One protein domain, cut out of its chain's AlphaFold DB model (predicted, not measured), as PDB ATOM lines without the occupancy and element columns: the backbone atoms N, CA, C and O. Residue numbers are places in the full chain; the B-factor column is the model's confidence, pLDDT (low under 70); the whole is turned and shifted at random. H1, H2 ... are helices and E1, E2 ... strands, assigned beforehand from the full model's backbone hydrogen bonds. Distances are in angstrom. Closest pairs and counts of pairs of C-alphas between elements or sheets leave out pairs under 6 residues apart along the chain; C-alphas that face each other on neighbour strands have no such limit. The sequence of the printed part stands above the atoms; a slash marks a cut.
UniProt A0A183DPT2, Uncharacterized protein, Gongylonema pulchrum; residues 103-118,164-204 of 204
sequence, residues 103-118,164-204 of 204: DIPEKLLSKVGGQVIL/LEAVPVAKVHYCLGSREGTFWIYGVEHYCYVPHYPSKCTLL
ATOM      1  N   ASP A 103     -43.459 -38.376   8.888       91.62
ATOM      2  CA  ASP A 103     -43.505 -37.716   7.570       91.62
ATOM      3  C   ASP A 103     -42.739 -38.507   6.477       91.62
ATOM      4  O   ASP A 103     -42.804 -38.180   5.288       91.62
ATOM      5  N   ILE A 104     -41.983 -39.542   6.866       93.25
ATOM      6  CA  ILE A 104     -41.177 -40.383   5.971       93.25
ATOM      7  C   ILE A 104     -41.983 -41.626   5.563       93.25
ATOM      8  O   ILE A 104     -42.480 -42.338   6.435       93.25
ATOM      9  N   PRO A 105     -42.063 -41.961   4.260       94.38
ATOM     10  CA  PRO A 105     -42.730 -43.177   3.800       94.38
ATOM     11  C   PRO A 105     -42.160 -44.463   4.421       94.38
ATOM     12  O   PRO A 105     -40.949 -44.690   4.396       94.38
ATOM     13  N   GLU A 106     -43.035 -45.379   4.846       93.62
ATOM     14  CA  GLU A 106     -42.654 -46.664   5.468       93.62
ATOM     15  C   GLU A 106     -41.696 -47.503   4.609       93.62
ATOM     16  O   GLU A 106     -40.789 -48.146   5.125       93.62
ATOM     17  N   LYS A 107     -41.829 -47.448   3.276       93.94
ATOM     18  CA  LYS A 107     -40.935 -48.153   2.334       93.94
ATOM     19  C   LYS A 107     -39.474 -47.695   2.414       93.94
ATOM     20  O   LYS A 107     -38.587 -48.399   1.929       93.94
ATOM     21  N   LEU A 108     -39.234 -46.484   2.916       94.62
ATOM     22  CA  LEU A 108     -37.895 -45.964   3.180       94.62
ATOM     23  C   LEU A 108     -37.430 -46.382   4.575       94.62
ATOM     24  O   LEU A 108     -36.295 -46.827   4.724       94.62
ATOM     25  N   LEU A 109     -38.330 -46.333   5.564       94.38
ATOM     26  CA  LEU A 109     -38.063 -46.798   6.927       94.38
ATOM     27  C   LEU A 109     -37.724 -48.294   6.978       94.38
ATOM     28  O   LEU A 109     -36.875 -48.706   7.759       94.38
ATOM     29  N   SER A 110     -38.296 -49.109   6.090       94.12
ATOM     30  CA  SER A 110     -38.007 -50.545   6.014       94.12
ATOM     31  C   SER A 110     -36.608 -50.897   5.508       94.12
ATOM     32  O   SER A 110     -36.266 -52.077   5.439       94.12
ATOM     33  N   LYS A 111     -35.821 -49.906   5.079       94.12
ATOM     34  CA  LYS A 111     -34.476 -50.098   4.517       94.12
ATOM     35  C   LYS A 111     -33.359 -49.626   5.441       94.12
ATOM     36  O   LYS A 111     -32.200 -49.796   5.078       94.12
ATOM     37  N   VAL A 112     -33.698 -49.024   6.577       95.31
ATOM     38  CA  VAL A 112     -32.735 -48.462   7.527       95.31
ATOM     39  C   VAL A 112     -32.770 -49.212   8.848       95.31
ATOM     40  O   VAL A 112     -33.790 -49.804   9.209       95.31
ATOM     41  N   GLY A 113     -31.656 -49.176   9.571       94.50
ATOM     42  CA  GLY A 113     -31.567 -49.668  10.937       94.50
ATOM     43  C   GLY A 113     -31.924 -48.605  11.976       94.50
ATOM     44  O   GLY A 113     -31.812 -47.395  11.749       94.50
ATOM     45  N   GLY A 114     -32.316 -49.074  13.159       94.94
ATOM     46  CA  GLY A 114     -32.473 -48.258  14.359       94.94
ATOM     47  C   GLY A 114     -31.626 -48.759  15.527       94.94
ATOM     48  O   GLY A 114     -30.983 -49.808  15.475       94.94
ATOM     49  N   GLN A 115     -31.651 -48.009  16.625       95.50
ATOM     50  CA  GLN A 115     -31.143 -48.493  17.900       95.50
ATOM     51  C   GLN A 115     -32.112 -49.535  18.466       95.50
ATOM     52  O   GLN A 115     -33.282 -49.242  18.706       95.50
ATOM     53  N   VAL A 116     -31.627 -50.747  18.725       96.44
ATOM     54  CA  VAL A 116     -32.441 -51.813  19.321       96.44
ATOM     55  C   VAL A 116     -32.758 -51.466  20.778       96.44
ATOM     56  O   VAL A 116     -31.859 -51.409  21.615       96.44
ATOM     57  N   ILE A 117     -34.038 -51.247  21.083       95.44
ATOM     58  CA  ILE A 117     -34.535 -51.022  22.448       95.44
ATOM     59  C   ILE A 117     -34.830 -52.360  23.129       95.44
ATOM     60  O   ILE A 117     -34.511 -52.558  24.299       95.44
ATOM     61  N   LEU A 118     -35.455 -53.282  22.394       94.50
ATOM     62  CA  LEU A 118     -35.783 -54.621  22.866       94.50
ATOM     63  C   LEU A 118     -35.593 -55.614  21.723       94.50
ATOM     64  O   LEU A 118     -36.060 -55.382  20.612       94.50
ATOM     65  N   LEU A 164     -38.116 -54.289  19.004       96.00
ATOM     66  CA  LEU A 164     -38.464 -52.879  19.075       96.00
ATOM     67  C   LEU A 164     -37.202 -52.070  18.801       96.00
ATOM     68  O   LEU A 164     -36.222 -52.170  19.545       96.00
ATOM     69  N   GLU A 165     -37.243 -51.259  17.752       95.81
ATOM     70  CA  GLU A 165     -36.121 -50.442  17.297       95.81
ATOM     71  C   GLU A 165     -36.528 -48.968  17.260       95.81
ATOM     72  O   GLU A 165     -37.598 -48.618  16.763       95.81
ATOM     73  N   ALA A 166     -35.670 -48.098  17.789       95.31
ATOM     74  CA  ALA A 166     -35.781 -46.654  17.642       95.31
ATOM     75  C   ALA A 166     -34.989 -46.210  16.414       95.31
ATOM     76  O   ALA A 166     -33.760 -46.139  16.445       95.31
ATOM     77  N   VAL A 167     -35.696 -45.898  15.332       95.62
ATOM     78  CA  VAL A 167     -35.093 -45.299  14.139       95.62
ATOM     79  C   VAL A 167     -34.940 -43.795  14.386       95.62
ATOM     80  O   VAL A 167     -35.955 -43.114  14.558       95.62
ATOM     81  N   PRO A 168     -33.711 -43.249  14.432       95.19
ATOM     82  CA  PRO A 168     -33.524 -41.816  14.610       95.19
ATOM     83  C   PRO A 168     -34.028 -41.077  13.369       95.19
ATOM     84  O   PRO A 168     -33.768 -41.495  12.241       95.19
ATOM     85  N   VAL A 169     -34.746 -39.974  13.585       95.38
ATOM     86  CA  VAL A 169     -35.245 -39.094  12.524       95.38
ATOM     87  C   VAL A 169     -35.016 -37.645  12.940       95.38
ATOM     88  O   VAL A 169     -35.479 -37.216  13.994       95.38
ATOM     89  N   ALA A 170     -34.327 -36.884  12.098       95.06
ATOM     90  CA  ALA A 170     -34.118 -35.454  12.258       95.06
ATOM     91  C   ALA A 170     -34.781 -34.708  11.098       95.06
ATOM     92  O   ALA A 170     -34.469 -34.953   9.934       95.06
ATOM     93  N   LYS A 171     -35.688 -33.784  11.420       95.06
ATOM     94  CA  LYS A 171     -36.313 -32.873  10.456       95.06
ATOM     95  C   LYS A 171     -35.474 -31.604  10.371       95.06
ATOM     96  O   LYS A 171     -35.297 -30.914  11.372       95.06
ATOM     97  N   VAL A 172     -34.944 -31.313   9.191       93.88
ATOM     98  CA  VAL A 172     -34.058 -30.176   8.945       93.88
ATOM     99  C   VAL A 172     -34.784 -29.156   8.084       93.88
ATOM    100  O   VAL A 172     -35.144 -29.433   6.939       93.88
ATOM    101  N   HIS A 173     -34.973 -27.965   8.641       92.75
ATOM    102  CA  HIS A 173     -35.450 -26.797   7.911       92.75
ATOM    103  C   HIS A 173     -34.249 -26.044   7.344       92.75
ATOM    104  O   HIS A 173     -33.271 -25.817   8.055       92.75
ATOM    105  N   TYR A 174     -34.308 -25.677   6.068       88.12
ATOM    106  CA  TYR A 174     -33.231 -24.943   5.413       88.12
ATOM    107  C   TYR A 174     -33.775 -23.777   4.598       88.12
ATOM    108  O   TYR A 174     -34.878 -23.844   4.054       88.12
ATOM    109  N   CYS A 175     -32.944 -22.745   4.463       87.69
ATOM    110  CA  CYS A 175     -33.178 -21.606   3.586       87.69
ATOM    111  C   CYS A 175     -32.012 -21.514   2.594       87.69
ATOM    112  O   CYS A 175     -30.860 -21.358   2.997       87.69
ATOM    113  N   LEU A 176     -32.303 -21.634   1.299       83.75
ATOM    114  CA  LEU A 176     -31.339 -21.490   0.208       83.75
ATOM    115  C   LEU A 176     -31.760 -20.304  -0.670       83.75
ATOM    116  O   LEU A 176     -32.652 -20.419  -1.516       83.75
ATOM    117  N   GLY A 177     -31.135 -19.146  -0.454       84.00
ATOM    118  CA  GLY A 177     -31.583 -17.888  -1.053       84.00
ATOM    119  C   GLY A 177     -32.978 -17.511  -0.543       84.00
ATOM    120  O   GLY A 177     -33.184 -17.420   0.661       84.00
ATOM    121  N   SER A 178     -33.941 -17.330  -1.452       83.50
ATOM    122  CA  SER A 178     -35.355 -17.074  -1.123       83.50
ATOM    123  C   SER A 178     -36.208 -18.338  -0.964       83.50
ATOM    124  O   SER A 178     -37.420 -18.240  -0.781       83.50
ATOM    125  N   ARG A 179     -35.615 -19.533  -1.094       82.56
ATOM    126  CA  ARG A 179     -36.346 -20.802  -1.020       82.56
ATOM    127  C   ARG A 179     -36.184 -21.424   0.352       82.56
ATOM    128  O   ARG A 179     -35.071 -21.766   0.744       82.56
ATOM    129  N   GLU A 180     -37.301 -21.637   1.023       88.69
ATOM    130  CA  GLU A 180     -37.368 -22.444   2.234       88.69
ATOM    131  C   GLU A 180     -37.755 -23.876   1.868       88.69
ATOM    132  O   GLU A 180     -38.506 -24.117   0.919       88.69
ATOM    133  N   GLY A 181     -37.216 -24.842   2.598       89.00
ATOM    134  CA  GLY A 181     -37.525 -26.242   2.384       89.00
ATOM    135  C   GLY A 181     -37.309 -27.071   3.632       89.00
ATOM    136  O   GLY A 181     -36.866 -26.597   4.682       89.00
ATOM    137  N   THR A 182     -37.672 -28.341   3.536       92.69
ATOM    138  CA  THR A 182     -37.473 -29.297   4.617       92.69
ATOM    139  C   THR A 182     -37.010 -30.618   4.040       92.69
ATOM    140  O   THR A 182     -37.536 -31.083   3.028       92.69
ATOM    141  N   PHE A 183     -36.014 -31.206   4.685       93.69
ATOM    142  CA  PHE A 183     -35.607 -32.577   4.435       93.69
ATOM    143  C   PHE A 183     -35.458 -33.325   5.751       93.69
ATOM    144  O   PHE A 183     -35.401 -32.725   6.824       93.69
ATOM    145  N   TRP A 184     -35.404 -34.645   5.664       95.75
ATOM    146  CA  TRP A 184     -35.256 -35.513   6.816       95.75
ATOM    147  C   TRP A 184     -33.972 -36.309   6.692       95.75
ATOM    148  O   TRP A 184     -33.678 -36.836   5.621       95.75
ATOM    149  N   ILE A 185     -33.242 -36.424   7.793       95.19
ATOM    150  CA  ILE A 185     -32.155 -37.386   7.955       95.19
ATOM    151  C   ILE A 185     -32.698 -38.510   8.830       95.19
ATOM    152  O   ILE A 185     -33.266 -38.232   9.886       95.19
ATOM    153  N   TYR A 186     -32.572 -39.760   8.398       95.75
ATOM    154  CA  TYR A 186     -33.160 -40.900   9.096       95.75
ATOM    155  C   TYR A 186     -32.276 -42.144   9.057       95.75
ATOM    156  O   TYR A 186     -31.458 -42.318   8.152       95.75
ATOM    157  N   GLY A 187     -32.475 -43.015  10.047       95.75
ATOM    158  CA  GLY A 187     -31.691 -44.236  10.211       95.75
ATOM    159  C   GLY A 187     -30.312 -43.982  10.810       95.75
ATOM    160  O   GLY A 187     -29.800 -42.860  10.814       95.75
ATOM    161  N   VAL A 188     -29.692 -45.047  11.312       94.69
ATOM    162  CA  VAL A 188     -28.288 -45.015  11.765       94.69
ATOM    163  C   VAL A 188     -27.312 -44.779  10.605       94.69
ATOM    164  O   VAL A 188     -26.177 -44.363  10.809       94.69
ATOM    165  N   GLU A 189     -27.772 -45.012   9.377       94.75
ATOM    166  CA  GLU A 189     -27.061 -44.786   8.123       94.75
ATOM    167  C   GLU A 189     -27.115 -43.323   7.654       94.75
ATOM    168  O   GLU A 189     -26.454 -42.972   6.677       94.75
ATOM    169  N   HIS A 190     -27.899 -42.474   8.330       94.50
ATOM    170  CA  HIS A 190     -28.094 -41.059   7.998       94.50
ATOM    171  C   HIS A 190     -28.587 -40.825   6.558       94.50
ATOM    172  O   HIS A 190     -28.113 -39.933   5.849       94.50
ATOM    173  N   TYR A 191     -29.562 -41.615   6.107       95.06
ATOM    174  CA  TYR A 191     -30.180 -41.422   4.798       95.06
ATOM    175  C   TYR A 191     -30.992 -40.135   4.747       95.06
ATOM    176  O   TYR A 191     -31.569 -39.705   5.739       95.06
ATOM    177  N   CYS A 192     -31.048 -39.525   3.565       93.56
ATOM    178  CA  CYS A 192     -31.741 -38.263   3.356       93.56
ATOM    179  C   CYS A 192     -33.029 -38.477   2.556       93.56
ATOM    180  O   CYS A 192     -33.020 -39.107   1.497       93.56
ATOM    181  N   TYR A 193     -34.142 -37.950   3.060       93.56
ATOM    182  CA  TYR A 193     -35.415 -37.889   2.354       93.56
ATOM    183  C   TYR A 193     -35.767 -36.430   2.076       93.56
ATOM    184  O   TYR A 193     -35.986 -35.643   2.996       93.56
ATOM    185  N   VAL A 194     -35.819 -36.075   0.791       91.69
ATOM    186  CA  VAL A 194     -36.155 -34.728   0.321       91.69
ATOM    187  C   VAL A 194     -37.394 -34.831  -0.577       91.69
ATOM    188  O   VAL A 194     -37.252 -35.152  -1.757       91.69
ATOM    189  N   PRO A 195     -38.613 -34.588  -0.063       85.44
ATOM    190  CA  PRO A 195     -39.835 -34.719  -0.862       85.44
ATOM    191  C   PRO A 195     -39.899 -33.703  -2.011       85.44
ATOM    192  O   PRO A 195     -40.433 -33.998  -3.078       85.44
ATOM    193  N   HIS A 196     -39.318 -32.518  -1.816       80.31
ATOM    194  CA  HIS A 196     -39.283 -31.444  -2.808       80.31
ATOM    195  C   HIS A 196     -37.841 -31.031  -3.090       80.31
ATOM    196  O   HIS A 196     -37.390 -29.962  -2.682       80.31
ATOM    197  N   TYR A 197     -37.098 -31.912  -3.763       74.50
ATOM    198  CA  TYR A 197     -35.697 -31.652  -4.082       74.50
ATOM    199  C   TYR A 197     -35.562 -30.393  -4.962       74.50
ATOM    200  O   TYR A 197     -36.142 -30.351  -6.056       74.50
ATOM    201  N   PRO A 198     -34.804 -29.362  -4.536       66.69
ATOM    202  CA  PRO A 198     -34.616 -28.154  -5.324       66.69
ATOM    203  C   PRO A 198     -33.769 -28.494  -6.554       66.69
ATOM    204  O   PRO A 198     -32.555 -28.629  -6.490       66.69
ATOM    205  N   SER A 199     -34.422 -28.635  -7.705       63.72
ATOM    206  CA  SER A 199     -33.878 -29.220  -8.944       63.72
ATOM    207  C   SER A 199     -32.775 -28.398  -9.636       63.72
ATOM    208  O   SER A 199     -32.438 -28.661 -10.786       63.72
ATOM    209  N   LYS A 200     -32.222 -27.376  -8.976       53.53
ATOM    210  CA  LYS A 200     -31.158 -26.509  -9.498       53.53
ATOM    211  C   LYS A 200     -30.063 -26.336  -8.449       53.53
ATOM    212  O   LYS A 200     -29.856 -25.242  -7.938       53.53
ATOM    213  N   CYS A 201     -29.390 -27.428  -8.108       51.19
ATOM    214  CA  CYS A 201     -28.125 -27.349  -7.394       51.19
ATOM    215  C   CYS A 201     -27.028 -27.084  -8.437       51.19
ATOM    216  O   CYS A 201     -26.493 -28.014  -9.032       51.19
ATOM    217  N   THR A 202     -26.740 -25.815  -8.730       45.44
ATOM    218  CA  THR A 202     -25.442 -25.449  -9.310       45.44
ATOM    219  C   THR A 202     -24.421 -25.590  -8.192       45.44
ATOM    220  O   THR A 202     -24.486 -24.842  -7.219       45.44
ATOM    221  N   LEU A 203     -23.537 -26.584  -8.299       44.44
ATOM    222  CA  LEU A 203     -22.278 -26.590  -7.554       44.44
ATOM    223  C   LEU A 203     -21.592 -25.245  -7.841       44.44
ATOM    224  O   LEU A 203     -21.312 -24.954  -9.006       44.44
ATOM    225  N   LEU A 204     -21.457 -24.406  -6.811       40.94
ATOM    226  CA  LEU A 204     -20.611 -23.213  -6.835       40.94
ATOM    227  C   LEU A 204     -19.150 -23.630  -6.679       40.94
ATOM    228  O   LEU A 204     -18.903 -24.551  -5.866       40.94
TER     229      LEU A 204
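AT A GLANCE: This is residues 103 to 118 and 164 to 204 of the 204 residues of an uncharacterized protein of Gongylonema pulchrum (UniProt A0A183DPT2). A long hairpin of two strands, E3 and E4, makes most of a thin rod, with the short strand E5 folded back beside E4 as a third strand. Ahead of E3, a small two-strand pair, E1 and E2, prolongs the rod at one end, E2 running on into E3; the one-turn helix H1 only grazes the three-strand sheet, and residues 199 to 204 stick out as a free tail. The printed part has 57 residues with one named helix and five named strands in the order H1 E1 E2 E3 E4 E5, and its class is mostly strand. Both sheets are antiparallel, in the orders E3 - E4 - E5 and E1 - E2. The whole is loose, with a radius of gyration of the C-alphas of 13.7 A and spans of 44 by 21 by 17 A.

HOW THE PARTS SIT: H1, residues 106 to 109, is too short for an O i to N i+4 pair; its one O i to N i+3 pair is within hydrogen-bond range. E1, residues 115 to 118, and E2, residues 164 to 166, are antiparallel neighbours at 150 degrees, with N 115 and O 166 2.8 A apart. E2 runs on into E3, residues 169 to 176, at 24 degrees across a break of two residues. E3 and E4, residues 179 to 186, form a hairpin at 158 degrees; N 170 and O 185 are 2.8 A apart, and N 181 and O 174 2.9 A. E4 and E5, residues 191 to 193, form a second hairpin at 140 degrees, with N 186 and O 191 2.8 A apart. E3, E4 and E5 are a meander, each strand the antiparallel neighbour of the one before; E3 and E5 are its edge strands. H1 only grazes this sheet, with residues 108 to 109; its closest C-alphas to E4 are those of Leu 109 and Tyr 186, 8.0 A apart. E1 is apart from E3, E4 and E5.

IN THESE COORDINATES: H1 begins at C-alpha 106, (-42.654, -46.664, 5.468). E3 measures 21.8 A from first to last C-alpha and begins at C-alpha 169, (-35.245, -39.094, 12.524). E4 measures 22.7 A, E1 9.2 A. E5 ends at C-alpha 193, (-35.415, -37.889, 2.354).

THE WHOLE: The two C-alphas farthest apart, those of Leu 118 and Leu 204, are 45.8 A apart. Residues 119 to 163 are not printed; across this cut C-alphas 118 and 164 are 5.0 A apart. The links printed whole are tight. The mean pLDDT of the printed part is 87.4, and residues 198 to 204 are under 70.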